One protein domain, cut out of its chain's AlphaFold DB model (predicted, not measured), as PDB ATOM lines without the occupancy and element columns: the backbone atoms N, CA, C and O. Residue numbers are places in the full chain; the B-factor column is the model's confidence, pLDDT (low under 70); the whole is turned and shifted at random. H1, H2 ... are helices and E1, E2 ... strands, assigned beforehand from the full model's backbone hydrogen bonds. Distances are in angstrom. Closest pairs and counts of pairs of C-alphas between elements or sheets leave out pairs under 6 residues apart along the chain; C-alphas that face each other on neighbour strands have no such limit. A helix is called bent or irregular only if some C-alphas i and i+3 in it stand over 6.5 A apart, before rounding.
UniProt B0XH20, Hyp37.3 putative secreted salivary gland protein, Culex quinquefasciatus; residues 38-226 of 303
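Overview. This is residues 38 to 226 of the 303 residues of the protein "Hyp37.3 putative secreted salivary gland protein" of Culex quinquefasciatus (UniProt B0XH20). Look for a four-helix bundle, H2, H5, H6 and H7, with the long kinked H2 at its core and H8 crossing H2. A small ribbon of two antiparallel strands, E1 and E2, packs by the early residues of H2 and H5, with short H1 beside E2, while H3 sits near the last residues of H2 and H5. The printed part has 189 residues, with eight named helices and two named strands in the order H1 H2 H3 E1 H4 E2 H5 H6 H7 H8, and is mostly helix. It is compact, with a radius of gyration of the C-alphas of 16.6 A and spans of 49 by 37 by 27 A.

Along the chain. Find C-alpha 38 at (-41.726, -63.102, 13.324), where H1 begins, residues 38 to 44. H2, residues 47 to 75, runs 41.1 A from C-alpha 47 at (-50.223, -52.794, 4.549), with a kink of 30 degrees near residue 60. Next come H3, residues 79 to 82, E1, 101 to 105, H4, 118 to 128, and E2, 131 to 135. H5, residues 136 to 159, spans 33.2 A, has a kink of 46 degrees near residue 144 and is irregular, with C-alphas 152 and 155 7.2 A apart. Then read H6, 167 to 188, 30.8 A; H7, 196 to 210, 21.1 A; and H8, 213 to 221, ending at C-alpha 221 (-34.831, -31.472, -7.208).

Arrangement. Start at H2, the hub, which touches five helices. It touches H5 at a shallow tilt of 25 degrees, the same way, closest at C-alphas 65 and 157, 5.7 A. With residues 47 to 58 alone it touches H7 at a steep tilt of 40 degrees, closest at C-alphas 47 and 200, 4.1 A. H8 touches residues 59 to 67 of H2 alone at a steep tilt of 66 degrees, closest at C-alphas 220 and 63, 5.1 A. H3 touches H2, C-alphas 79 and 72 being closest at 5.4 A. H5 and H6 form a hairpin, opposite ways at 15 degrees, closest at C-alphas 145 and 183, 6.5 A. H6 and H7 form another, also at 15 degrees, closest at C-alphas 188 and 198, 5.4 A. E1 and E2 are antiparallel, with N 102 and O 134 2.8 A apart, within hydrogen-bond range. H1 and H4 touch no helix; each is close to H2 but not clearly touching, with closest C-alphas 43 and 49, 7.1 A, and 120 and 71, 7.3 A. Every O i to N i+4 pair is within hydrogen-bond range in H1, H2, H4, H6, H7 and H8, but 14 of 20 in H5; H3 is too short for one.

Size, cuts and confidence. The farthest C-alphas, those of Arg 76 and Pro 193, are 50.5 A apart. The printed part has no cut. The links H3 to E1 and E1 to H4 are long. Mean pLDDT of the printed part is 89.7; residues 38, 92 to 96 and 220 to 226 are under 70.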
ATOM      1  N   SER A  38     -40.268 -63.247  13.431       65.62
ATOM      2  CA  SER A  38     -41.726 -63.102  13.324       65.62
ATOM      3  C   SER A  38     -42.167 -61.643  13.350       65.62
ATOM      4  O   SER A  38     -42.961 -61.247  12.504       65.62
ATOM      5  N   GLU A  39     -41.605 -60.823  14.243       71.75
ATOM      6  CA  GLU A  39     -41.921 -59.385  14.300       71.75
ATOM      7  C   GLU A  39     -41.458 -58.658  13.030       71.75
ATOM      8  O   GLU A  39     -42.173 -57.827  12.468       71.75
ATOM      9  N   GLN A  40     -40.276 -59.018  12.516       74.56
ATOM     10  CA  GLN A  40     -39.771 -58.463  11.264       74.56
ATOM     11  C   GLN A  40     -40.648 -58.864  10.068       74.56
ATOM     12  O   GLN A  40     -40.926 -58.034   9.201       74.56
ATOM     13  N   ASN A  41     -41.122 -60.110  10.021       76.75
ATOM     14  CA  ASN A  41     -42.015 -60.576   8.963       76.75
ATOM     15  C   ASN A  41     -43.401 -59.920   9.042       76.75
ATOM     16  O   ASN A  41     -43.997 -59.648   8.001       76.75
ATOM     17  N   GLU A  42     -43.919 -59.642  10.240       79.31
ATOM     18  CA  GLU A  42     -45.164 -58.884  10.420       79.31
ATOM     19  C   GLU A  42     -45.025 -57.454   9.893       79.31
ATOM     20  O   GLU A  42     -45.878 -56.997   9.130       79.31
ATOM     21  N   LEU A  43     -43.913 -56.780  10.200       83.69
ATOM     22  CA  LEU A  43     -43.631 -55.442   9.683       83.69
ATOM     23  C   LEU A  43     -43.540 -55.429   8.148       83.69
ATOM     24  O   LEU A  43     -44.134 -54.568   7.499       83.69
ATOM     25  N   LEU A  44     -42.853 -56.406   7.553       83.75
ATOM     26  CA  LEU A  44     -42.722 -56.526   6.096       83.75
ATOM     27  C   LEU A  44     -44.039 -56.900   5.399       83.75
ATOM     28  O   LEU A  44     -44.217 -56.588   4.224       83.75
ATOM     29  N   ASN A  45     -44.962 -57.554   6.105       85.06
ATOM     30  CA  ASN A  45     -46.311 -57.847   5.618       85.06
ATOM     31  C   ASN A  45     -47.324 -56.732   5.918       85.06
ATOM     32  O   ASN A  45     -48.482 -56.850   5.507       85.06
ATOM     33  N   SER A  46     -46.924 -55.674   6.630       93.00
ATOM     34  CA  SER A  46     -47.838 -54.589   6.978       93.00
ATOM     35  C   SER A  46     -48.363 -53.887   5.715       93.00
ATOM     36  O   SER A  46     -47.598 -53.647   4.766       93.00
ATOM     37  N   PRO A  47     -49.663 -53.541   5.668       94.06
ATOM     38  CA  PRO A  47     -50.223 -52.794   4.549       94.06
ATOM     39  C   PRO A  47     -49.507 -51.468   4.282       94.06
ATOM     40  O   PRO A  47     -49.395 -51.046   3.131       94.06
ATOM     41  N   GLU A  48     -48.985 -50.830   5.325       94.88
ATOM     42  CA  GLU A  48     -48.238 -49.580   5.259       94.88
ATOM     43  C   GLU A  48     -46.911 -49.755   4.517       94.88
ATOM     44  O   GLU A  48     -46.604 -48.947   3.636       94.88
ATOM     45  N   HIS A  49     -46.156 -50.815   4.829       94.00
ATOM     46  CA  HIS A  49     -44.887 -51.131   4.165       94.00
ATOM     47  C   HIS A  49     -45.096 -51.451   2.686       94.00
ATOM     48  O   HIS A  49     -44.427 -50.892   1.816       94.00
ATOM     49  N   VAL A  50     -46.079 -52.299   2.372       95.00
ATOM     50  CA  VAL A  50     -46.388 -52.653   0.979       95.00
ATOM     51  C   VAL A  50     -46.945 -51.455   0.212       95.00
ATOM     52  O   VAL A  50     -46.555 -51.221  -0.932       95.00
ATOM     53  N   GLY A  51     -47.816 -50.663   0.834       96.31
ATOM     54  CA  GLY A  51     -48.338 -49.437   0.240       96.31
ATOM     55  C   GLY A  51     -47.231 -48.418  -0.048       96.31
ATOM     56  O   GLY A  51     -47.222 -47.812  -1.117       96.31
ATOM     57  N   ALA A  52     -46.269 -48.262   0.869       95.62
ATOM     58  CA  ALA A  52     -45.089 -47.421   0.669       95.62
ATOM     59  C   ALA A  52     -44.195 -47.938  -0.466       95.62
ATOM     60  O   ALA A  52     -43.787 -47.147  -1.308       95.62
ATOM     61  N   HIS A  53     -43.970 -49.252  -0.557       95.81
ATOM     62  CA  HIS A  53     -43.233 -49.838  -1.676       95.81
ATOM     63  C   HIS A  53     -43.863 -49.472  -3.024       95.81
ATOM     64  O   HIS A  53     -43.170 -49.027  -3.934       95.81
ATOM     65  N   LEU A  54     -45.178 -49.639  -3.174       97.19
ATOM     66  CA  LEU A  54     -45.868 -49.358  -4.437       97.19
ATOM     67  C   LEU A  54     -45.858 -47.862  -4.795       97.19
ATOM     68  O   LEU A  54     -45.693 -47.524  -5.968       97.19
ATOM     69  N   ASP A  55     -45.977 -46.980  -3.802       96.81
ATOM     70  CA  ASP A  55     -45.797 -45.532  -3.969       96.81
ATOM     71  C   ASP A  55     -44.361 -45.175  -4.396       96.81
ATOM     72  O   ASP A  55     -44.144 -44.429  -5.355       96.81
ATOM     73  N   ASP A  56     -43.355 -45.779  -3.760       95.69
ATOM     74  CA  ASP A  56     -41.952 -45.600  -4.131       95.69
ATOM     75  C   ASP A  56     -41.698 -46.024  -5.579       95.69
ATOM     76  O   ASP A  56     -40.944 -45.359  -6.291       95.69
ATOM     77  N   ARG A  57     -42.347 -47.091  -6.061       96.94
ATOM     78  CA  ARG A  57     -42.241 -47.520  -7.466       96.94
ATOM     79  C   ARG A  57     -42.712 -46.456  -8.444       96.94
ATOM     80  O   ARG A  57     -42.070 -46.278  -9.479       96.94
ATOM     81  N   PHE A  58     -43.787 -45.747  -8.117       97.19
ATOM     82  CA  PHE A  58     -44.277 -44.630  -8.919       97.19
ATOM     83  C   PHE A  58     -43.339 -43.423  -8.818       97.19
ATOM     84  O   PHE A  58     -42.764 -42.987  -9.818       97.19
ATOM     85  N   THR A  59     -43.114 -42.911  -7.607       95.69
ATOM     86  CA  THR A  59     -42.371 -41.654  -7.416       95.69
ATOM     87  C   THR A  59     -40.913 -41.770  -7.856       95.69
ATOM     88  O   THR A  59     -40.349 -40.843  -8.442       95.69
ATOM     89  N   ARG A  60     -40.276 -42.923  -7.632       94.50
ATOM     90  CA  ARG A  60     -38.896 -43.160  -8.061       94.50
ATOM     91  C   ARG A  60     -38.783 -43.298  -9.577       94.50
ATOM     92  O   ARG A  60     -37.728 -42.965 -10.116       94.50
ATOM     93  N   PHE A  61     -39.838 -43.754 -10.258       96.50
ATOM     94  CA  PHE A  61     -39.864 -43.813 -11.717       96.50
ATOM     95  C   PHE A  61     -39.887 -42.405 -12.301       96.50
ATOM     96  O   PHE A  61     -39.058 -42.107 -13.149       96.50
ATOM     97  N   ILE A  62     -40.699 -41.497 -11.759       96.00
ATOM     98  CA  ILE A  62     -40.667 -40.086 -12.174       96.00
ATOM     99  C   ILE A  62     -39.297 -39.451 -11.886       96.00
ATOM    100  O   ILE A  62     -38.694 -38.835 -12.766       96.00
ATOM    101  N   ARG A  63     -38.727 -39.696 -10.696       93.81
ATOM    102  CA  ARG A  63     -37.374 -39.219 -10.344       93.81
ATOM    103  C   ARG A  63     -36.303 -39.718 -11.311       93.81
ATOM    104  O   ARG A  63     -35.382 -38.963 -11.607       93.81
ATOM    105  N   LEU A  64     -36.405 -40.955 -11.806       94.56
ATOM    106  CA  LEU A  64     -35.480 -41.488 -12.810       94.56
ATOM    107  C   LEU A  64     -35.442 -40.588 -14.055       94.56
ATOM    108  O   LEU A  64     -34.353 -40.293 -14.544       94.56
ATOM    109  N   GLY A  65     -36.602 -40.118 -14.527       95.12
ATOM    110  CA  GLY A  65     -36.713 -39.205 -15.668       95.12
ATOM    111  C   GLY A  65     -35.869 -37.948 -15.474       95.12
ATOM    112  O   GLY A  65     -34.974 -37.672 -16.275       95.12
ATOM    113  N   GLY A  66     -36.052 -37.250 -14.351       93.19
ATOM    114  CA  GLY A  66     -35.287 -36.035 -14.066       93.19
ATOM    115  C   GLY A  66     -33.794 -36.275 -13.827       93.19
ATOM    116  O   GLY A  66     -32.969 -35.428 -14.169       93.19
ATOM    117  N   GLN A  67     -33.401 -37.437 -13.296       93.00
ATOM    118  CA  GLN A  67     -31.981 -37.802 -13.193       93.00
ATOM    119  C   GLN A  67     -31.352 -38.011 -14.573       93.00
ATOM    120  O   GLN A  67     -30.243 -37.540 -14.825       93.00
ATOM    121  N   ILE A  68     -32.054 -38.687 -15.484       95.38
ATOM    122  CA  ILE A  68     -31.575 -38.919 -16.851       95.38
ATOM    123  C   ILE A  68     -31.533 -37.610 -17.638       95.38
ATOM    124  O   ILE A  68     -30.552 -37.363 -18.343       95.38
ATOM    125  N   HIS A  69     -32.542 -36.753 -17.480       94.62
ATOM    126  CA  HIS A  69     -32.560 -35.404 -18.036       94.62
ATOM    127  C   HIS A  69     -31.291 -34.636 -17.630       94.62
ATOM    128  O   HIS A  69     -30.542 -34.158 -18.486       94.62
ATOM    129  N   TYR A  70     -30.996 -34.591 -16.327       93.00
ATOM    130  CA  TYR A  70     -29.807 -33.924 -15.801       93.00
ATOM    131  C   TYR A  70     -28.505 -34.506 -16.378       93.00
ATOM    132  O   TYR A  70     -27.645 -33.763 -16.862       93.00
ATOM    133  N   ILE A  71     -28.356 -35.836 -16.362       93.81
ATOM    134  CA  ILE A  71     -27.150 -36.513 -16.865       93.81
ATOM    135  C   ILE A  71     -26.969 -36.237 -18.360       93.81
ATOM    136  O   ILE A  71     -25.847 -35.989 -18.803       93.81
ATOM    137  N   SER A  72     -28.056 -36.214 -19.133       96.31
ATOM    138  CA  SER A  72     -28.026 -35.885 -20.560       96.31
ATOM    139  C   SER A  72     -27.471 -34.486 -20.805       96.31
ATOM    140  O   SER A  72     -26.552 -34.327 -21.609       96.31
ATOM    141  N   LYS A  73     -27.921 -33.481 -20.044       94.31
ATOM    142  CA  LYS A  73     -27.386 -32.113 -20.144       94.31
ATOM    143  C   LYS A  73     -25.895 -32.042 -19.819       94.31
ATOM    144  O   LYS A  73     -25.153 -31.319 -20.482       94.31
ATOM    145  N   LYS A  74     -25.445 -32.795 -18.813       93.75
ATOM    146  CA  LYS A  74     -24.044 -32.790 -18.364       93.75
ATOM    147  C   LYS A  74     -23.102 -33.517 -19.315       93.75
ATOM    148  O   LYS A  74     -22.002 -33.038 -19.571       93.75
ATOM    149  N   THR A  75     -23.527 -34.662 -19.832       94.44
ATOM    150  CA  THR A  75     -22.684 -35.554 -20.644       94.44
ATOM    151  C   THR A  75     -22.846 -35.324 -22.144       94.44
ATOM    152  O   THR A  75     -22.025 -35.797 -22.923       94.44
ATOM    153  N   ARG A  76     -23.893 -34.595 -22.557       96.62
ATOM    154  CA  ARG A  76     -24.349 -34.451 -23.950       96.62
ATOM    155  C   ARG A  76     -24.737 -35.773 -24.621       96.62
ATOM    156  O   ARG A  76     -24.932 -35.804 -25.834       96.62
ATOM    157  N   VAL A  77     -24.885 -36.846 -23.846       97.06
ATOM    158  CA  VAL A  77     -25.451 -38.110 -24.321       97.06
ATOM    159  C   VAL A  77     -26.972 -37.945 -24.404       97.06
ATOM    160  O   VAL A  77     -27.580 -37.516 -23.419       97.06
ATOM    161  N   PRO A  78     -27.620 -38.259 -25.539       97.19
ATOM    162  CA  PRO A  78     -29.075 -38.180 -25.663       97.19
ATOM    163  C   PRO A  78     -29.796 -39.014 -24.594       97.19
ATOM    164  O   PRO A  78     -29.383 -40.137 -24.313       97.19
ATOM    165  N   ARG A  79     -30.896 -38.507 -24.018       96.00
ATOM    166  CA  ARG A  79     -31.645 -39.177 -22.928       96.00
ATOM    167  C   ARG A  79     -32.021 -40.629 -23.263       96.00
ATOM    168  O   ARG A  79     -31.822 -41.526 -22.448       96.00
ATOM    169  N   ASN A  80     -32.477 -40.874 -24.492       95.19
ATOM    170  CA  ASN A  80     -32.828 -42.203 -25.016       95.19
ATOM    171  C   ASN A  80     -31.627 -43.150 -25.225       95.19
ATOM    172  O   ASN A  80     -31.820 -44.347 -25.434       95.19
ATOM    173  N   ALA A  81     -30.399 -42.634 -25.176       95.75
ATOM    174  CA  ALA A  81     -29.170 -43.417 -25.224       95.75
ATOM    175  C   ALA A  81     -28.610 -43.721 -23.823       95.75
ATOM    176  O   ALA A  81     -27.746 -44.586 -23.706       95.75
ATOM    177  N   ILE A  82     -29.094 -43.058 -22.764       96.25
ATOM    178  CA  ILE A  82     -28.590 -43.236 -21.390       96.25
ATOM    179  C   ILE A  82     -29.093 -44.539 -20.774       96.25
ATOM    180  O   ILE A  82     -28.297 -45.290 -20.211       96.25
ATOM    181  N   VAL A  83     -30.394 -44.816 -20.879       94.19
ATOM    182  CA  VAL A  83     -31.014 -46.045 -20.362       94.19
ATOM    183  C   VAL A  83     -31.874 -46.710 -21.425       94.19
ATOM    184  O   VAL A  83     -32.452 -46.041 -22.282       94.19
ATOM    185  N   ARG A  84     -32.009 -48.033 -21.341       90.88
ATOM    186  CA  ARG A  84     -32.927 -48.808 -22.183       90.88
ATOM    187  C   ARG A  84     -33.913 -49.584 -21.327       90.88
ATOM    188  O   ARG A  84     -33.551 -50.109 -20.276       90.88
ATOM    189  N   ALA A  85     -35.154 -49.689 -21.795       88.81
ATOM    190  CA  ALA A  85     -36.128 -50.586 -21.186       88.81
ATOM    191  C   ALA A  85     -35.640 -52.039 -21.299       88.81
ATOM    192  O   ALA A  85     -35.030 -52.427 -22.296       88.81
ATOM    193  N   GLY A  86     -35.906 -52.848 -20.278       86.44
ATOM    194  CA  GLY A  86     -35.463 -54.236 -20.250       86.44
ATOM    195  C   GLY A  86     -35.681 -54.903 -18.894       86.44
ATOM    196  O   GLY A  86     -36.241 -54.294 -17.981       86.44
ATOM    197  N   PRO A  87     -35.309 -56.185 -18.753       82.88
ATOM    198  CA  PRO A  87     -35.264 -56.837 -17.448       82.88
ATOM    199  C   PRO A  87     -34.225 -56.156 -16.548       82.88
ATOM    200  O   PRO A  87     -33.145 -55.830 -17.030       82.88
ATOM    201  N   SER A  88     -34.538 -55.974 -15.258       78.31
ATOM    202  CA  SER A  88     -33.575 -55.414 -14.299       78.31
ATOM    203  C   SER A  88     -32.316 -56.278 -14.242       78.31
ATOM    204  O   SER A  88     -32.409 -57.483 -14.001       78.31
ATOM    205  N   GLN A  89     -31.155 -55.665 -14.472       78.44
ATOM    206  CA  GLN A  89     -29.847 -56.327 -14.396       78.44
ATOM    207  C   GLN A  89     -29.096 -56.036 -13.092       78.44
ATOM    208  O   GLN A  89     -28.037 -56.612 -12.843       78.44
ATOM    209  N   PHE A  90     -29.615 -55.126 -12.270       75.62
ATOM    210  CA  PHE A  90     -28.924 -54.609 -11.095       75.62
ATOM    211  C   PHE A  90     -29.741 -54.971  -9.870       75.62
ATOM    212  O   PHE A  90     -30.896 -54.583  -9.798       75.62
ATOM    213  N   GLN A  91     -29.147 -55.689  -8.923       73.31
ATOM    214  CA  GLN A  91     -29.796 -56.066  -7.673       73.31
ATOM    215  C   GLN A  91     -28.820 -55.810  -6.526       73.31
ATOM    216  O   GLN A  91     -27.704 -56.330  -6.539       73.31
ATOM    217  N   ASP A  92     -29.223 -54.992  -5.555       64.62
ATOM    218  CA  ASP A  92     -28.391 -54.641  -4.400       64.62
ATOM    219  C   ASP A  92     -28.549 -55.605  -3.212       64.62
ATOM    220  O   ASP A  92     -27.655 -55.679  -2.369       64.62
ATOM    221  N   GLN A  93     -29.651 -56.362  -3.141       60.41
ATOM    222  CA  GLN A  93     -29.930 -57.285  -2.036       60.41
ATOM    223  C   GLN A  93     -30.591 -58.573  -2.517       60.41
ATOM    224  O   GLN A  93     -31.393 -58.576  -3.446       60.41
ATOM    225  N   THR A  94     -30.303 -59.681  -1.837       69.12
ATOM    226  CA  THR A  94     -31.088 -60.921  -1.958       69.12
ATOM    227  C   THR A  94     -32.126 -60.963  -0.842       69.12
ATOM    228  O   THR A  94     -31.918 -60.342   0.196       69.12
ATOM    229  N   SER A  95     -33.250 -61.668  -1.031       68.50
ATOM    230  CA  SER A  95     -34.322 -61.625  -0.028       68.50
ATOM    231  C   SER A  95     -33.910 -62.213   1.316       68.50
ATOM    232  O   SER A  95     -34.369 -61.723   2.337       68.50
ATOM    233  N   GLY A  96     -33.073 -63.257   1.336       66.31
ATOM    234  CA  GLY A  96     -32.548 -63.885   2.560       66.31
ATOM    235  C   GLY A  96     -33.596 -64.470   3.528       66.31
ATOM    236  O   GLY A  96     -33.224 -65.171   4.461       66.31
ATOM    237  N   GLN A  97     -34.890 -64.226   3.295       70.19
ATOM    238  CA  GLN A  97     -36.011 -64.445   4.215       70.19
ATOM    239  C   GLN A  97     -37.016 -65.485   3.685       70.19
ATOM    240  O   GLN A  97     -38.222 -65.391   3.890       70.19
ATOM    241  N   GLY A  98     -36.519 -66.509   2.986       71.06
ATOM    242  CA  GLY A  98     -37.343 -67.612   2.483       71.06
ATOM    243  C   GLY A  98     -38.169 -67.270   1.234       71.06
ATOM    244  O   GLY A  98     -37.953 -66.257   0.575       71.06
ATOM    245  N   SER A  99     -39.092 -68.165   0.865       77.06
ATOM    246  CA  SER A  99     -39.871 -68.086  -0.386       77.06
ATOM    247  C   SER A  99     -41.079 -67.144  -0.340       77.06
ATOM    248  O   SER A  99     -41.761 -66.972  -1.353       77.06
ATOM    249  N   GLU A 100     -41.381 -66.593   0.835       82.75
ATOM    250  CA  GLU A 100     -42.533 -65.715   1.069       82.75
ATOM    251  C   GLU A 100     -42.201 -64.245   0.803       82.75
ATOM    252  O   GLU A 100     -43.077 -63.486   0.382       82.75
ATOM    253  N   PHE A 101     -40.928 -63.867   0.951       85.69
ATOM    254  CA  PHE A 101     -40.439 -62.511   0.736       85.69
ATOM    255  C   PHE A 101     -39.492 -62.434  -0.450       85.69
ATOM    256  O   PHE A 101     -38.648 -63.301  -0.689       85.69
ATOM    257  N   HIS A 102     -39.635 -61.363  -1.217       86.94
ATOM    258  CA  HIS A 102     -38.851 -61.096  -2.406       86.94
ATOM    259  C   HIS A 102     -38.095 -59.779  -2.237       86.94
ATOM    260  O   HIS A 102     -38.665 -58.794  -1.783       86.94
ATOM    261  N   ALA A 103     -36.843 -59.745  -2.692       88.94
ATOM    262  CA  ALA A 103     -36.159 -58.494  -2.981       88.94
ATOM    263  C   ALA A 103     -36.722 -57.967  -4.306       88.94
ATOM    264  O   ALA A 103     -36.416 -58.493  -5.380       88.94
ATOM    265  N   ALA A 104     -37.641 -57.009  -4.223       90.44
ATOM    266  CA  ALA A 104     -38.310 -56.432  -5.378       90.44
ATOM    267  C   ALA A 104     -37.608 -55.146  -5.804       90.44
ATOM    268  O   ALA A 104     -37.376 -54.256  -4.986       90.44
ATOM    269  N   HIS A 105     -37.310 -55.036  -7.096       91.00
ATOM    270  CA  HIS A 105     -36.804 -53.798  -7.671       91.00
ATOM    271  C   HIS A 105     -37.881 -52.723  -7.623       91.00
ATOM    272  O   HIS A 105     -39.040 -52.976  -7.963       91.00
ATOM    273  N   ILE A 106     -37.480 -51.511  -7.247       92.81
ATOM    274  CA  ILE A 106     -38.380 -50.360  -7.340       92.81
ATOM    275  C   ILE A 106     -38.503 -49.899  -8.799       92.81
ATOM    276  O   ILE A 106     -39.584 -49.519  -9.256       92.81
ATOM    277  N   ILE A 107     -37.392 -49.967  -9.538       92.94
ATOM    278  CA  ILE A 107     -37.257 -49.495 -10.915       92.94
ATOM    279  C   ILE A 107     -36.831 -50.631 -11.828       92.94
ATOM    280  O   ILE A 107     -35.882 -51.358 -11.540       92.94
ATOM    281  N   ARG A 108     -37.493 -50.725 -12.977       89.44
ATOM    282  CA  ARG A 108     -37.144 -51.639 -14.052       89.44
ATOM    283  C   ARG A 108     -36.482 -50.896 -15.206       89.44
ATOM    284  O   ARG A 108     -37.144 -50.247 -16.011       89.44
ATOM    285  N   VAL A 109     -35.167 -51.051 -15.307       88.00
ATOM    286  CA  VAL A 109     -34.356 -50.632 -16.458       88.00
ATOM    287  C   VAL A 109     -33.438 -51.778 -16.863       88.00
ATOM    288  O   VAL A 109     -32.988 -52.537 -16.010       88.00
ATOM    289  N   GLY A 110     -33.195 -51.919 -18.162       86.62
ATOM    290  CA  GLY A 110     -32.313 -52.940 -18.717       86.62
ATOM    291  C   GLY A 110     -30.859 -52.508 -18.643       86.62
ATOM    292  O   GLY A 110     -30.166 -52.779 -17.667       86.62
ATOM    293  N   ASP A 111     -30.419 -51.804 -19.683       90.94
ATOM    294  CA  ASP A 111     -29.034 -51.368 -19.819       90.94
ATOM    295  C   ASP A 111     -28.883 -49.883 -19.478       90.94
ATOM    296  O   ASP A 111     -29.769 -49.069 -19.757       90.94
ATOM    297  N   ILE A 112     -27.725 -49.536 -18.917       93.56
ATOM    298  CA  ILE A 112     -27.274 -48.161 -18.680       93.56
ATOM    299  C   ILE A 112     -25.995 -47.960 -19.493       93.56
ATOM    300  O   ILE A 112     -25.046 -48.734 -19.348       93.56
ATOM    301  N   SER A 113     -25.962 -46.930 -20.339       93.56
ATOM    302  CA  SER A 113     -24.813 -46.643 -21.200       93.56
ATOM    303  C   SER A 113     -23.562 -46.329 -20.382       93.56
ATOM    304  O   SER A 113     -23.618 -45.608 -19.388       93.56
ATOM    305  N   ALA A 114     -22.414 -46.853 -20.812       92.44
ATOM    306  CA  ALA A 114     -21.117 -46.508 -20.233       92.44
ATOM    307  C   ALA A 114     -20.607 -45.133 -20.710       92.44
ATOM    308  O   ALA A 114     -19.726 -44.554 -20.076       92.44
ATOM    309  N   GLU A 115     -21.173 -44.583 -21.792       93.56
ATOM    310  CA  GLU A 115     -20.738 -43.318 -22.409       93.56
ATOM    311  C   GLU A 115     -21.013 -42.093 -21.529       93.56
ATOM    312  O   GLU A 115     -20.382 -41.054 -21.696       93.56
ATOM    313  N   ILE A 116     -21.907 -42.219 -20.544       94.25
ATOM    314  CA  ILE A 116     -22.165 -41.164 -19.556       94.25
ATOM    315  C   ILE A 116     -21.034 -41.023 -18.527       94.25
ATOM    316  O   ILE A 116     -21.093 -40.134 -17.688       94.25
ATOM    317  N   GLY A 117     -20.016 -41.887 -18.557       92.81
ATOM    318  CA  GLY A 117     -18.911 -41.891 -17.601       92.81
ATOM    319  C   GLY A 117     -19.191 -42.717 -16.341       92.81
ATOM    320  O   GLY A 117     -20.334 -42.968 -15.953       92.81
ATOM    321  N   GLU A 118     -18.115 -43.157 -15.685       92.12
ATOM    322  CA  GLU A 118     -18.161 -44.147 -14.600       92.12
ATOM    323  C   GLU A 118     -18.969 -43.687 -13.379       92.12
ATOM    324  O   GLU A 118     -19.758 -44.466 -12.841       92.12
ATOM    325  N   SER A 119     -18.820 -42.422 -12.968       90.06
ATOM    326  CA  SER A 119     -19.537 -41.868 -11.810       90.06
ATOM    327  C   SER A 119     -21.056 -41.912 -12.016       90.06
ATOM    328  O   SER A 119     -21.784 -42.484 -11.202       90.06
ATOM    329  N   TYR A 120     -21.538 -41.414 -13.160       92.81
ATOM    330  CA  TYR A 120     -22.963 -41.422 -13.497       92.81
ATOM    331  C   TYR A 120     -23.501 -42.832 -13.755       92.81
ATOM    332  O   TYR A 120     -24.599 -43.160 -13.308       92.81
ATOM    333  N   CYS A 121     -22.719 -43.696 -14.410       92.75
ATOM    334  CA  CYS A 121     -23.081 -45.098 -14.606       92.75
ATOM    335  C   CYS A 121     -23.248 -45.822 -13.260       92.75
ATOM    336  O   CYS A 121     -24.248 -46.503 -13.038       92.75
ATOM    337  N   THR A 122     -22.312 -45.626 -12.329       91.00
ATOM    338  CA  THR A 122     -22.369 -46.204 -10.978       91.00
ATOM    339  C   THR A 122     -23.561 -45.669 -10.193       91.00
ATOM    340  O   THR A 122     -24.277 -46.446  -9.561       91.00
ATOM    341  N   PHE A 123     -23.802 -44.359 -10.258       91.69
ATOM    342  CA  PHE A 123     -24.959 -43.726  -9.638       91.69
ATOM    343  C   PHE A 123     -26.273 -44.336 -10.143       91.69
ATOM    344  O   PHE A 123     -27.069 -44.806  -9.332       91.69
ATOM    345  N   LEU A 124     -26.478 -44.406 -11.464       92.75
ATOM    346  CA  LEU A 124     -27.708 -44.954 -12.039       92.75
ATOM    347  C   LEU A 124     -27.870 -46.447 -11.742       92.75
ATOM    348  O   LEU A 124     -28.977 -46.875 -11.429       92.75
ATOM    349  N   LYS A 125     -26.787 -47.235 -11.763       92.25
ATOM    350  CA  LYS A 125     -26.830 -48.659 -11.389       92.25
ATOM    351  C   LYS A 125     -27.269 -48.851  -9.941       92.25
ATOM    352  O   LYS A 125     -28.114 -49.698  -9.681       92.25
ATOM    353  N   LYS A 126     -26.747 -48.049  -9.007       90.38
ATOM    354  CA  LYS A 126     -27.181 -48.070  -7.598       90.38
ATOM    355  C   LYS A 126     -28.622 -47.583  -7.445       90.38
ATOM    356  O   LYS A 126     -29.394 -48.159  -6.685       90.38
ATOM    357  N   PHE A 127     -28.998 -46.532  -8.172       90.94
ATOM    358  CA  PHE A 127     -30.342 -45.974  -8.106       90.94
ATOM    359  C   PHE A 127     -31.397 -46.960  -8.620       90.94
ATOM    360  O   PHE A 127     -32.411 -47.150  -7.946       90.94
ATOM    361  N   ALA A 128     -31.145 -47.585  -9.771       91.25
ATOM    362  CA  ALA A 128     -32.012 -48.575 -10.400       91.25
ATOM    363  C   ALA A 128     -31.988 -49.929  -9.686       91.25
ATOM    364  O   ALA A 128     -33.028 -50.562  -9.543       91.25
ATOM    365  N   GLY A 129     -30.814 -50.356  -9.216       89.50
ATOM    366  CA  GLY A 129     -30.629 -51.652  -8.571       89.50
ATOM    367  C   GLY A 129     -31.130 -51.735  -7.139       89.50
ATOM    368  O   GLY A 129     -31.002 -52.783  -6.515       89.50
ATOM    369  N   HIS A 130     -31.692 -50.646  -6.619       89.94
ATOM    370  CA  HIS A 130     -32.260 -50.625  -5.289       89.94
ATOM    371  C   HIS A 130     -33.489 -51.526  -5.187       89.94
ATOM    372  O   HIS A 130     -34.480 -51.358  -5.914       89.94
ATOM    373  N   THR A 131     -33.426 -52.434  -4.223       91.12
ATOM    374  CA  THR A 131     -34.506 -53.350  -3.892       91.12
ATOM    375  C   THR A 131     -35.068 -53.093  -2.501       91.12
ATOM    376  O   THR A 131     -34.386 -52.609  -1.597       91.12
ATOM    377  N   GLN A 132     -36.343 -53.429  -2.336       91.25
ATOM    378  CA  GLN A 132     -37.011 -53.496  -1.044       91.25
ATOM    379  C   GLN A 132     -37.489 -54.924  -0.819       91.25
ATOM    380  O   GLN A 132     -37.957 -55.588  -1.748       91.25
ATOM    381  N   ILE A 133     -37.369 -55.399   0.418       91.19
ATOM    382  CA  ILE A 133     -37.936 -56.688   0.792       91.19
ATOM    383  C   ILE A 133     -39.438 -56.518   0.949       91.19
ATOM    384  O   ILE A 133     -39.889 -55.691   1.735       91.19
ATOM    385  N   VAL A 134     -40.207 -57.280   0.183       91.62
ATOM    386  CA  VAL A 134     -41.668 -57.209   0.182       91.62
ATOM    387  C   VAL A 134     -42.275 -58.602   0.116       91.62
ATOM    388  O   VAL A 134     -41.620 -59.538  -0.360       91.62
ATOM    389  N   PRO A 135     -43.538 -58.764   0.534       91.00
ATOM    390  CA  PRO A 135     -44.252 -60.012   0.355       91.00
ATOM    391  C   PRO A 135     -44.331 -60.366  -1.127       91.00
ATOM    392  O   PRO A 135     -44.464 -59.503  -2.004       91.00
ATOM    393  N   ARG A 136     -44.290 -61.660  -1.429       89.00
ATOM    394  CA  ARG A 136     -44.244 -62.171  -2.801       89.00
ATOM    395  C   ARG A 136     -45.342 -61.610  -3.707       89.00
ATOM    396  O   ARG A 136     -45.060 -61.369  -4.877       89.00
ATOM    397  N   TYR A 137     -46.553 -61.370  -3.200       88.31
ATOM    398  CA  TYR A 137     -47.666 -60.838  -4.001       88.31
ATOM    399  C   TYR A 137     -47.429 -59.401  -4.495       88.31
ATOM    400  O   TYR A 137     -47.888 -59.035  -5.580       88.31
ATOM    401  N   ALA A 138     -46.685 -58.592  -3.732       90.81
ATOM    402  CA  ALA A 138     -46.349 -57.223  -4.113       90.81
ATOM    403  C   ALA A 138     -45.377 -57.201  -5.307       90.81
ATOM    404  O   ALA A 138     -45.408 -56.277  -6.117       90.81
ATOM    405  N   ASN A 139     -44.572 -58.258  -5.466       88.88
ATOM    406  CA  ASN A 139     -43.623 -58.411  -6.569       88.88
ATOM    407  C   ASN A 139     -44.195 -59.232  -7.745       88.88
ATOM    408  O   ASN A 139     -44.189 -58.796  -8.895       88.88
ATOM    409  N   LEU A 140     -44.730 -60.424  -7.472       82.00
ATOM    410  CA  LEU A 140     -45.342 -61.326  -8.449       82.00
ATOM    411  C   LEU A 140     -46.854 -61.078  -8.520       82.00
ATOM    412  O   LEU A 140     -47.658 -61.849  -8.008       82.00
ATOM    413  N   GLY A 141     -47.255 -59.969  -9.118       86.38
ATOM    414  CA  GLY A 141     -48.657 -59.569  -9.166       86.38
ATOM    415  C   GLY A 141     -48.754 -58.140  -9.645       86.38
ATOM    416  O   GLY A 141     -48.398 -57.854 -10.787       86.38
ATOM    417  N   ILE A 142     -49.151 -57.239  -8.748       93.31
ATOM    418  CA  ILE A 142     -49.121 -55.797  -9.016       93.31
ATOM    419  C   ILE A 142     -47.723 -55.330  -9.452       93.31
ATOM    420  O   ILE A 142     -47.610 -54.540 -10.383       93.31
ATOM    421  N   GLY A 143     -46.652 -55.893  -8.880       92.88
ATOM    422  CA  GLY A 143     -45.283 -55.563  -9.273       92.88
ATOM    423  C   GLY A 143     -44.962 -55.863 -10.741       92.88
ATOM    424  O   GLY A 143     -44.253 -55.086 -11.374       92.88
ATOM    425  N   GLN A 144     -45.538 -56.920 -11.325       92.44
ATOM    426  CA  GLN A 144     -45.374 -57.230 -12.752       92.44
ATOM    427  C   GLN A 144     -46.169 -56.278 -13.650       92.44
ATOM    428  O   GLN A 144     -45.748 -55.991 -14.771       92.44
ATOM    429  N   ASP A 145     -47.329 -55.815 -13.186       95.31
ATOM    430  CA  ASP A 145     -48.124 -54.829 -13.916       95.31
ATOM    431  C   ASP A 145     -47.397 -53.475 -13.919       95.31
ATOM    432  O   ASP A 145     -47.255 -52.857 -14.974       95.31
ATOM    433  N   ILE A 146     -46.822 -53.081 -12.778       96.44
ATOM    434  CA  ILE A 146     -45.977 -51.887 -12.658       96.44
ATOM    435  C   ILE A 146     -44.710 -52.003 -13.516       96.44
ATOM    436  O   ILE A 146     -44.375 -51.062 -14.227       96.44
ATOM    437  N   ASP A 147     -44.029 -53.152 -13.525       95.06
ATOM    438  CA  ASP A 147     -42.865 -53.399 -14.392       95.06
ATOM    439  C   ASP A 147     -43.168 -53.135 -15.877       95.06
ATOM    440  O   ASP A 147     -42.342 -52.574 -16.609       95.06
ATOM    441  N   LYS A 148     -44.352 -53.562 -16.337       95.44
ATOM    442  CA  LYS A 148     -44.810 -53.333 -17.713       95.44
ATOM    443  C   LYS A 148     -45.073 -51.857 -17.963       95.44
ATOM    444  O   LYS A 148     -44.640 -51.359 -18.995       95.44
ATOM    445  N   ILE A 149     -45.719 -51.167 -17.019       97.25
ATOM    446  CA  ILE A 149     -45.950 -49.720 -17.099       97.25
ATOM    447  C   ILE A 149     -44.612 -48.986 -17.203       97.25
ATOM    448  O   ILE A 149     -44.416 -48.233 -18.149       97.25
ATOM    449  N   GLN A 150     -43.654 -49.263 -16.315       97.06
ATOM    450  CA  GLN A 150     -42.327 -48.638 -16.359       97.06
ATOM    451  C   GLN A 150     -41.637 -48.869 -17.708       97.06
ATOM    452  O   GLN A 150     -41.107 -47.936 -18.302       97.06
ATOM    453  N   SER A 151     -41.699 -50.091 -18.241       95.25
ATOM    454  CA  SER A 151     -41.099 -50.412 -19.542       95.25
ATOM    455  C   SER A 151     -41.791 -49.692 -20.707       95.25
ATOM    456  O   SER A 151     -41.119 -49.213 -21.617       95.25
ATOM    457  N   GLN A 152     -43.125 -49.619 -20.684       96.19
ATOM    458  CA  GLN A 152     -43.947 -48.984 -21.718       96.19
ATOM    459  C   GLN A 152     -43.783 -47.461 -21.725       96.19
ATOM    460  O   GLN A 152     -43.722 -46.857 -22.792       96.19
ATOM    461  N   TYR A 153     -43.736 -46.850 -20.543       97.69
ATOM    462  CA  TYR A 153     -43.752 -45.401 -20.379       97.69
ATOM    463  C   TYR A 153     -42.365 -44.772 -20.289       97.69
ATOM    464  O   TYR A 153     -42.264 -43.551 -20.360       97.69
ATOM    465  N   LEU A 154     -41.295 -45.569 -20.184       97.25
ATOM    466  CA  LEU A 154     -39.933 -45.038 -20.140       97.25
ATOM    467  C   LEU A 154     -39.632 -44.100 -21.323       97.25
ATOM    468  O   LEU A 154     -39.150 -43.010 -21.053       97.25
ATOM    469  N   PRO A 155     -39.946 -44.420 -22.597       96.62
ATOM    470  CA  PRO A 155     -39.696 -43.491 -23.701       96.62
ATOM    471  C   PRO A 155     -40.379 -42.129 -23.525       96.62
ATOM    472  O   PRO A 155     -39.709 -41.115 -23.675       96.62
ATOM    473  N   LYS A 156     -41.659 -42.108 -23.119       97.06
ATOM    474  CA  LYS A 156     -42.413 -40.867 -22.865       97.06
ATOM    475  C   LYS A 156     -41.820 -40.071 -21.706       97.06
ATOM    476  O   LYS A 156     -41.601 -38.875 -21.815       97.06
ATOM    477  N   LEU A 157     -41.477 -40.750 -20.611       97.12
ATOM    478  CA  LEU A 157     -40.836 -40.118 -19.458       97.12
ATOM    479  C   LEU A 157     -39.508 -39.428 -19.830       97.12
ATOM    480  O   LEU A 157     -39.135 -38.440 -19.208       97.12
ATOM    481  N   LEU A 158     -38.778 -39.944 -20.824       96.38
ATOM    482  CA  LEU A 158     -37.522 -39.343 -21.289       96.38
ATOM    483  C   LEU A 158     -37.731 -38.089 -22.149       96.38
ATOM    484  O   LEU A 158     -36.782 -37.319 -22.318       96.38
ATOM    485  N   GLU A 159     -38.929 -37.877 -22.691       96.69
ATOM    486  CA  GLU A 159     -39.280 -36.665 -23.440       96.69
ATOM    487  C   GLU A 159     -39.455 -35.470 -22.496       96.69
ATOM    488  O   GLU A 159     -39.057 -34.365 -22.861       96.69
ATOM    489  N   VAL A 160     -39.879 -35.729 -21.252       95.31
ATOM    490  CA  VAL A 160     -40.192 -34.702 -20.253       95.31
ATOM    491  C   VAL A 160     -39.031 -33.733 -20.000       95.31
ATOM    492  O   VAL A 160     -37.889 -34.142 -19.717       95.31
ATOM    493  N   ASP A 161     -39.313 -32.434 -20.084       93.12
ATOM    494  CA  ASP A 161     -38.397 -31.387 -19.641       93.12
ATOM    495  C   ASP A 161     -38.509 -31.162 -18.124       93.12
ATOM    496  O   ASP A 161     -39.491 -30.649 -17.609       93.12
ATOM    497  N   PHE A 162     -37.471 -31.568 -17.388       89.81
ATOM    498  CA  PHE A 162     -37.406 -31.440 -15.932       89.81
ATOM    499  C   PHE A 162     -36.648 -30.179 -15.476       89.81
ATOM    500  O   PHE A 162     -36.208 -30.133 -14.329       89.81
ATOM    501  N   ASP A 163     -36.432 -29.181 -16.335       87.19
ATOM    502  CA  ASP A 163     -36.025 -27.838 -15.898       87.19
ATOM    503  C   ASP A 163     -37.217 -26.865 -15.875       87.19
ATOM    504  O   ASP A 163     -37.300 -26.006 -14.992       87.19
ATOM    505  N   GLU A 164     -38.125 -27.000 -16.843       87.38
ATOM    506  CA  GLU A 164     -39.293 -26.143 -17.035       87.38
ATOM    507  C   GLU A 164     -40.450 -26.991 -17.577       87.38
ATOM    508  O   GLU A 164     -40.517 -27.263 -18.773       87.38
ATOM    509  N   LEU A 165     -41.334 -27.432 -16.678       88.62
ATOM    510  CA  LEU A 165     -42.476 -28.267 -17.040       88.62
ATOM    511  C   LEU A 165     -43.479 -27.472 -17.884       88.62
ATOM    512  O   LEU A 165     -43.950 -26.406 -17.478       88.62
ATOM    513  N   SER A 166     -43.801 -28.006 -19.057       94.06
ATOM    514  CA  SER A 166     -44.882 -27.534 -19.922       94.06
ATOM    515  C   SER A 166     -46.189 -28.294 -19.672       94.06
ATOM    516  O   SER A 166     -46.205 -29.350 -19.043       94.06
ATOM    517  N   GLU A 167     -47.300 -27.805 -20.234       95.12
ATOM    518  CA  GLU A 167     -48.585 -28.525 -20.191       95.12
ATOM    519  C   GLU A 167     -48.495 -29.927 -20.831       95.12
ATOM    520  O   GLU A 167     -49.166 -30.860 -20.386       95.12
ATOM    521  N   ASP A 168     -47.640 -30.102 -21.848       96.31
ATOM    522  CA  ASP A 168     -47.399 -31.403 -22.479       96.31
ATOM    523  C   ASP A 168     -46.616 -32.348 -21.545       96.31
ATOM    524  O   ASP A 168     -46.893 -33.551 -21.497       96.31
ATOM    525  N   ASP A 169     -45.667 -31.815 -20.768       95.31
ATOM    526  CA  ASP A 169     -44.909 -32.573 -19.765       95.31
ATOM    527  C   ASP A 169     -45.814 -33.045 -18.621       95.31
ATOM    528  O   ASP A 169     -45.768 -34.219 -18.230       95.31
ATOM    529  N   ASP A 170     -46.679 -32.152 -18.135       94.94
ATOM    530  CA  ASP A 170     -47.701 -32.466 -17.138       94.94
ATOM    531  C   ASP A 170     -48.597 -33.596 -17.646       94.94
ATOM    532  O   ASP A 170     -48.753 -34.613 -16.966       94.94
ATOM    533  N   ALA A 171     -49.101 -33.488 -18.880       96.88
ATOM    534  CA  ALA A 171     -49.943 -34.515 -19.487       96.88
ATOM    535  C   ALA A 171     -49.247 -35.888 -19.558       96.88
ATOM    536  O   ALA A 171     -49.887 -36.916 -19.310       96.88
ATOM    537  N   ILE A 172     -47.939 -35.937 -19.839       97.75
ATOM    538  CA  ILE A 172     -47.164 -37.189 -19.810       97.75
ATOM    539  C   ILE A 172     -47.104 -37.764 -18.388       97.75
ATOM    540  O   ILE A 172     -47.312 -38.969 -18.202       97.75
ATOM    541  N   ILE A 173     -46.813 -36.937 -17.379       96.38
ATOM    542  CA  ILE A 173     -46.722 -37.377 -15.977       96.38
ATOM    543  C   ILE A 173     -48.087 -37.868 -15.478       96.38
ATOM    544  O   ILE A 173     -48.162 -38.909 -14.812       96.38
ATOM    545  N   GLU A 174     -49.168 -37.179 -15.838       97.12
ATOM    546  CA  GLU A 174     -50.534 -37.586 -15.522       97.12
ATOM    547  C   GLU A 174     -50.911 -38.907 -16.197       97.12
ATOM    548  O   GLU A 174     -51.445 -39.793 -15.530       97.12
ATOM    549  N   GLU A 175     -50.552 -39.106 -17.469       98.00
ATOM    550  CA  GLU A 175     -50.793 -40.371 -18.170       98.00
ATOM    551  C   GLU A 175     -50.079 -41.546 -17.475       98.00
ATOM    552  O   GLU A 175     -50.642 -42.637 -17.323       98.00
ATOM    553  N   ILE A 176     -48.844 -41.331 -17.006       98.31
ATOM    554  CA  ILE A 176     -48.098 -42.328 -16.227       98.31
ATOM    555  C   ILE A 176     -48.817 -42.610 -14.903       98.31
ATOM    556  O   ILE A 176     -49.014 -43.777 -14.555       98.31
ATOM    557  N   ARG A 177     -49.225 -41.569 -14.165       97.81
ATOM    558  CA  ARG A 177     -49.959 -41.702 -12.895       97.81
ATOM    559  C   ARG A 177     -51.242 -42.510 -13.090       97.81
ATOM    560  O   ARG A 177     -51.478 -43.472 -12.355       97.81
ATOM    561  N   ASP A 178     -52.017 -42.198 -14.121       98.38
ATOM    562  CA  ASP A 178     -53.269 -42.881 -14.440       98.38
ATOM    563  C   ASP A 178     -53.053 -44.355 -14.797       98.38
ATOM    564  O   ASP A 178     -53.843 -45.216 -14.395       98.38
ATOM    565  N   ALA A 179     -51.954 -44.690 -15.477       98.56
ATOM    566  CA  ALA A 179     -51.592 -46.081 -15.738       98.56
ATOM    567  C   ALA A 179     -51.340 -46.864 -14.433       98.56
ATOM    568  O   ALA A 179     -51.839 -47.988 -14.285       98.56
ATOM    569  N   TYR A 180     -50.628 -46.271 -13.466       98.38
ATOM    570  CA  TYR A 180     -50.416 -46.867 -12.137       98.38
ATOM    571  C   TYR A 180     -51.734 -47.024 -11.369       98.38
ATOM    572  O   TYR A 180     -52.038 -48.121 -10.888       98.38
ATOM    573  N   LEU A 181     -52.548 -45.967 -11.297       98.50
ATOM    574  CA  LEU A 181     -53.848 -45.990 -10.619       98.50
ATOM    575  C   LEU A 181     -54.793 -47.025 -11.242       98.50
ATOM    576  O   LEU A 181     -55.473 -47.761 -10.523       98.50
ATOM    577  N   SER A 182     -54.787 -47.159 -12.571       98.25
ATOM    578  CA  SER A 182     -55.556 -48.179 -13.289       98.25
ATOM    579  C   SER A 182     -55.127 -49.596 -12.903       98.25
ATOM    580  O   SER A 182     -55.980 -50.459 -12.681       98.25
ATOM    581  N   ALA A 183     -53.819 -49.860 -12.800       97.56
ATOM    582  CA  ALA A 183     -53.311 -51.165 -12.379       97.56
ATOM    583  C   ALA A 183     -53.705 -51.493 -10.931       97.56
ATOM    584  O   ALA A 183     -54.178 -52.601 -10.666       97.56
ATOM    585  N   LEU A 184     -53.586 -50.524 -10.021       97.25
ATOM    586  CA  LEU A 184     -53.988 -50.675  -8.621       97.25
ATOM    587  C   LEU A 184     -55.492 -50.927  -8.494       97.25
ATOM    588  O   LEU A 184     -55.890 -51.929  -7.906       97.25
ATOM    589  N   SER A 185     -56.325 -50.097  -9.124       97.25
ATOM    590  CA  SER A 185     -57.786 -50.237  -9.100       97.25
ATOM    591  C   SER A 185     -58.246 -51.602  -9.625       97.25
ATOM    592  O   SER A 185     -59.066 -52.279  -9.001       97.25
ATOM    593  N   LYS A 186     -57.662 -52.081 -10.735       95.62
ATOM    594  CA  LYS A 186     -57.953 -53.420 -11.280       95.62
ATOM    595  C   LYS A 186     -57.642 -54.542 -10.293       95.62
ATOM    596  O   LYS A 186     -58.331 -55.560 -10.328       95.62
ATOM    597  N   ARG A 187     -56.603 -54.392  -9.466       94.12
ATOM    598  CA  ARG A 187     -56.237 -55.375  -8.439       94.12
ATOM    599  C   ARG A 187     -57.151 -55.266  -7.228       94.12
ATOM    600  O   ARG A 187     -57.727 -56.281  -6.868       94.12
ATOM    601  N   ILE A 188     -57.384 -54.064  -6.701       94.62
ATOM    602  CA  ILE A 188     -58.305 -53.815  -5.576       94.62
ATOM    603  C   ILE A 188     -59.666 -54.477  -5.824       94.62
ATOM    604  O   ILE A 188     -60.164 -55.196  -4.968       94.62
ATOM    605  N   ASN A 189     -60.221 -54.330  -7.032       92.25
ATOM    606  CA  ASN A 189     -61.524 -54.901  -7.399       92.25
ATOM    607  C   ASN A 189     -61.564 -56.442  -7.480       92.25
ATOM    608  O   ASN A 189     -62.637 -57.011  -7.680       92.25
ATOM    609  N   ARG A 190     -60.415 -57.121  -7.404       92.56
ATOM    610  CA  ARG A 190     -60.302 -58.589  -7.434       92.56
ATOM    611  C   ARG A 190     -59.972 -59.189  -6.072       92.56
ATOM    612  O   ARG A 190     -60.150 -60.391  -5.910       92.56
ATOM    613  N   GLU A 191     -59.462 -58.383  -5.149       91.44
ATOM    614  CA  GLU A 191     -59.094 -58.830  -3.810       91.44
ATOM    615  C   GLU A 191     -60.315 -58.849  -2.888       91.44
ATOM    616  O   GLU A 191     -61.273 -58.094  -3.077       91.44
ATOM    617  N   GLU A 192     -60.270 -59.688  -1.852       90.62
ATOM    618  CA  GLU A 192     -61.288 -59.639  -0.807       90.62
ATOM    619  C   GLU A 192     -61.230 -58.283  -0.082       90.62
ATOM    620  O   GLU A 192     -60.131 -57.826   0.277       90.62
ATOM    621  N   PRO A 193     -62.387 -57.625   0.141       88.94
ATOM    622  CA  PRO A 193     -62.450 -56.411   0.942       88.94
ATOM    623  C   PRO A 193     -61.796 -56.618   2.312       88.94
ATOM    624  O   PRO A 193     -61.904 -57.694   2.889       88.94
ATOM    625  N   GLU A 194     -61.118 -55.586   2.819       89.19
ATOM    626  CA  GLU A 194     -60.460 -55.580   4.142       89.19
ATOM    627  C   GLU A 194     -59.280 -56.557   4.311       89.19
ATOM    628  O   GLU A 194     -58.637 -56.566   5.360       89.19
ATOM    629  N   SER A 195     -58.911 -57.323   3.278       92.25
ATOM    630  CA  SER A 195     -57.647 -58.064   3.284       92.25
ATOM    631  C   SER A 195     -56.447 -57.108   3.349       92.25
ATOM    632  O   SER A 195     -56.476 -56.022   2.764       92.25
ATOM    633  N   ASN A 196     -55.345 -57.529   3.986       90.44
ATOM    634  CA  ASN A 196     -54.104 -56.738   4.032       90.44
ATOM    635  C   ASN A 196     -53.629 -56.318   2.633       90.44
ATOM    636  O   ASN A 196     -53.156 -55.199   2.451       90.44
ATOM    637  N   THR A 197     -53.810 -57.184   1.629       92.12
ATOM    638  CA  THR A 197     -53.528 -56.868   0.225       92.12
ATOM    639  C   THR A 197     -54.395 -55.712  -0.269       92.12
ATOM    640  O   THR A 197     -53.863 -54.736  -0.794       92.12
ATOM    641  N   SER A 198     -55.716 -55.786  -0.082       93.94
ATOM    642  CA  SER A 198     -56.646 -54.736  -0.512       93.94
ATOM    643  C   SER A 198     -56.382 -53.403   0.200       93.94
ATOM    644  O   SER A 198     -56.364 -52.350  -0.446       93.94
ATOM    645  N   ILE A 199     -56.068 -53.438   1.501       95.38
ATOM    646  CA  ILE A 199     -55.680 -52.254   2.283       95.38
ATOM    647  C   ILE A 199     -54.382 -51.652   1.730       95.38
ATOM    648  O   ILE A 199     -54.345 -50.458   1.440       95.38
ATOM    649  N   ALA A 200     -53.343 -52.462   1.507       95.38
ATOM    650  CA  ALA A 200     -52.059 -51.994   0.982       95.38
ATOM    651  C   ALA A 200     -52.197 -51.327  -0.393       95.38
ATOM    652  O   ALA A 200     -51.635 -50.259  -0.641       95.38
ATOM    653  N   LEU A 201     -52.968 -51.952  -1.290       96.38
ATOM    654  CA  LEU A 201     -53.242 -51.419  -2.623       96.38
ATOM    655  C   LEU A 201     -54.026 -50.104  -2.549       96.38
ATOM    656  O   LEU A 201     -53.725 -49.180  -3.300       96.38
ATOM    657  N   SER A 202     -54.996 -50.003  -1.636       97.12
ATOM    658  CA  SER A 202     -55.785 -48.784  -1.428       97.12
ATOM    659  C   SER A 202     -54.933 -47.647  -0.857       97.12
ATOM    660  O   SER A 202     -55.023 -46.518  -1.331       97.12
ATOM    661  N   LEU A 203     -54.042 -47.940   0.097       97.12
ATOM    662  CA  LEU A 203     -53.082 -46.963   0.622       97.12
ATOM    663  C   LEU A 203     -52.162 -46.429  -0.482       97.12
ATOM    664  O   LEU A 203     -51.950 -45.222  -0.570       97.12
ATOM    665  N   ALA A 204     -51.635 -47.311  -1.336       97.62
ATOM    666  CA  ALA A 204     -50.826 -46.904  -2.482       97.62
ATOM    667  C   ALA A 204     -51.630 -46.058  -3.478       97.62
ATOM    668  O   ALA A 204     -51.132 -45.046  -3.960       97.62
ATOM    669  N   TYR A 205     -52.875 -46.450  -3.765       98.25
ATOM    670  CA  TYR A 205     -53.760 -45.723  -4.673       98.25
ATOM    671  C   TYR A 205     -53.994 -44.286  -4.197       98.25
ATOM    672  O   TYR A 205     -53.794 -43.350  -4.967       98.25
ATOM    673  N   GLU A 206     -54.358 -44.098  -2.927       97.88
ATOM    674  CA  GLU A 206     -54.612 -42.761  -2.381       97.88
ATOM    675  C   GLU A 206     -53.338 -41.908  -2.325       97.88
ATOM    676  O   GLU A 206     -53.384 -40.734  -2.684       97.88
ATOM    677  N   LYS A 207     -52.184 -42.494  -1.968       96.75
ATOM    678  CA  LYS A 207     -50.891 -41.789  -2.027       96.75
ATOM    679  C   LYS A 207     -50.555 -41.341  -3.448       96.75
ATOM    680  O   LYS A 207     -50.259 -40.172  -3.663       96.75
ATOM    681  N   ILE A 208     -50.657 -42.250  -4.421       97.25
ATOM    682  CA  ILE A 208     -50.319 -41.960  -5.820       97.25
ATOM    683  C   ILE A 208     -51.248 -40.898  -6.406       97.25
ATOM    684  O   ILE A 208     -50.797 -40.003  -7.116       97.25
ATOM    685  N   ARG A 209     -52.539 -40.972  -6.082       97.38
ATOM    686  CA  ARG A 209     -53.543 -39.993  -6.502       97.38
ATOM    687  C   ARG A 209     -53.296 -38.608  -5.906       97.38
ATOM    688  O   ARG A 209     -53.613 -37.617  -6.557       97.38
ATOM    689  N   ALA A 210     -52.787 -38.544  -4.677       96.19
ATOM    690  CA  ALA A 210     -52.548 -37.289  -3.976       96.19
ATOM    691  C   ALA A 210     -51.319 -36.526  -4.491       96.19
ATOM    692  O   ALA A 210     -51.247 -35.322  -4.265       96.19
ATOM    693  N   TRP A 211     -50.379 -37.186  -5.181       93.75
ATOM    694  CA  TRP A 211     -49.236 -36.499  -5.783       93.75
ATOM    695  C   TRP A 211     -49.689 -35.535  -6.881       93.75
ATOM    696  O   TRP A 211     -50.247 -35.954  -7.907       93.75
ATOM    697  N   SER A 212     -49.395 -34.250  -6.687       90.94
ATOM    698  CA  SER A 212     -49.387 -33.281  -7.780       90.94
ATOM    699  C   SER A 212     -48.119 -33.437  -8.626       90.94
ATOM    700  O   SER A 212     -47.141 -34.062  -8.202       90.94
ATOM    701  N   VAL A 213     -48.132 -32.884  -9.841       86.00
ATOM    702  CA  VAL A 213     -46.932 -32.860 -10.685       86.00
ATOM    703  C   VAL A 213     -45.827 -32.026 -10.025       86.00
ATOM    704  O   VAL A 213     -44.681 -32.475  -9.964       86.00
ATOM    705  N   ASP A 214     -46.191 -30.894  -9.416       83.94
ATOM    706  CA  ASP A 214     -45.275 -30.032  -8.660       83.94
ATOM    707  C   ASP A 214     -44.576 -30.785  -7.517       83.94
ATOM    708  O   ASP A 214     -43.353 -30.725  -7.384       83.94
ATOM    709  N   ASP A 215     -45.315 -31.576  -6.732       86.69
ATOM    710  CA  ASP A 215     -44.724 -32.365  -5.642       86.69
ATOM    711  C   ASP A 215     -43.683 -33.373  -6.167       86.69
ATOM    712  O   ASP A 215     -42.630 -33.598  -5.558       86.69
ATOM    713  N   LEU A 216     -43.972 -34.006  -7.310       82.94
ATOM    714  CA  LEU A 216     -43.072 -34.969  -7.949       82.94
ATOM    715  C   LEU A 216     -41.808 -34.282  -8.479       82.94
ATOM    716  O   LEU A 216     -40.712 -34.852  -8.388       82.94
ATOM    717  N   TYR A 217     -41.955 -33.057  -8.979       77.44
ATOM    718  CA  TYR A 217     -40.865 -32.207  -9.436       77.44
ATOM    719  C   TYR A 217     -39.950 -31.767  -8.284       77.44
ATOM    720  O   TYR A 217     -38.731 -31.968  -8.324       77.44
ATOM    721  N   GLU A 218     -40.514 -31.250  -7.192       77.00
ATOM    722  CA  GLU A 218     -39.738 -30.830  -6.017       77.00
ATOM    723  C   GLU A 218     -38.958 -31.998  -5.391       77.00
ATOM    724  O   GLU A 218     -37.787 -31.858  -5.007       77.00
ATOM    725  N   LYS A 219     -39.571 -33.187  -5.345       71.25
ATOM    726  CA  LYS A 219     -38.951 -34.420  -4.834       71.25
ATOM    727  C   LYS A 219     -37.791 -34.911  -5.712       71.25
ATOM    728  O   LYS A 219     -36.882 -35.602  -5.230       71.25
ATOM    729  N   GLN A 220     -37.786 -34.570  -7.001       66.44
ATOM    730  CA  GLN A 220     -36.645 -34.805  -7.888       66.44
ATOM    731  C   GLN A 220     -35.504 -33.828  -7.574       66.44
ATOM    732  O   GLN A 220     -34.371 -34.280  -7.361       66.44
ATOM    733  N   ASN A 221     -35.810 -32.539  -7.430       59.59
ATOM    734  CA  ASN A 221     -34.831 -31.472  -7.208       59.59
ATOM    735  C   ASN A 221     -34.140 -31.514  -5.833       59.59
ATOM    736  O   ASN A 221     -33.001 -31.064  -5.691       59.59
ATOM    737  N   THR A 222     -34.774 -32.117  -4.826       54.16
ATOM    738  CA  THR A 222     -34.202 -32.290  -3.476       54.16
ATOM    739  C   THR A 222     -33.093 -33.345  -3.389       54.16
ATOM    740  O   THR A 222     -32.402 -33.423  -2.371       54.16
ATOM    741  N   ASN A 223     -32.829 -34.126  -4.447       54.00
ATOM    742  CA  ASN A 223     -31.710 -35.076  -4.456       54.00
ATOM    743  C   ASN A 223     -30.368 -34.382  -4.721       54.00
ATOM    744  O   ASN A 223     -29.776 -34.473  -5.797       54.00
ATOM    745  N   SER A 224     -29.834 -33.781  -3.661       52.75
ATOM    746  CA  SER A 224     -28.445 -33.328  -3.529       52.75
ATOM    747  C   SER A 224     -27.401 -34.409  -3.862       52.75
ATOM    748  O   SER A 224     -26.259 -34.063  -4.146       52.75
ATOM    749  N   ALA A 225     -27.777 -35.692  -3.905       55.19
ATOM    750  CA  ALA A 225     -26.893 -36.826  -4.176       55.19
ATOM    751  C   ALA A 225     -26.148 -36.747  -5.524       55.19
ATOM    752  O   ALA A 225     -24.965 -37.075  -5.580       55.19
ATOM    753  N   ILE A 226     -26.786 -36.265  -6.601       59.50
ATOM    754  CA  ILE A 226     -26.089 -36.099  -7.891       59.50
ATOM    755  C   ILE A 226     -25.081 -34.944  -7.814       59.50
ATOM    756  O   ILE A 226     -23.945 -35.086  -8.255       59.50
TER     757      ILE A 226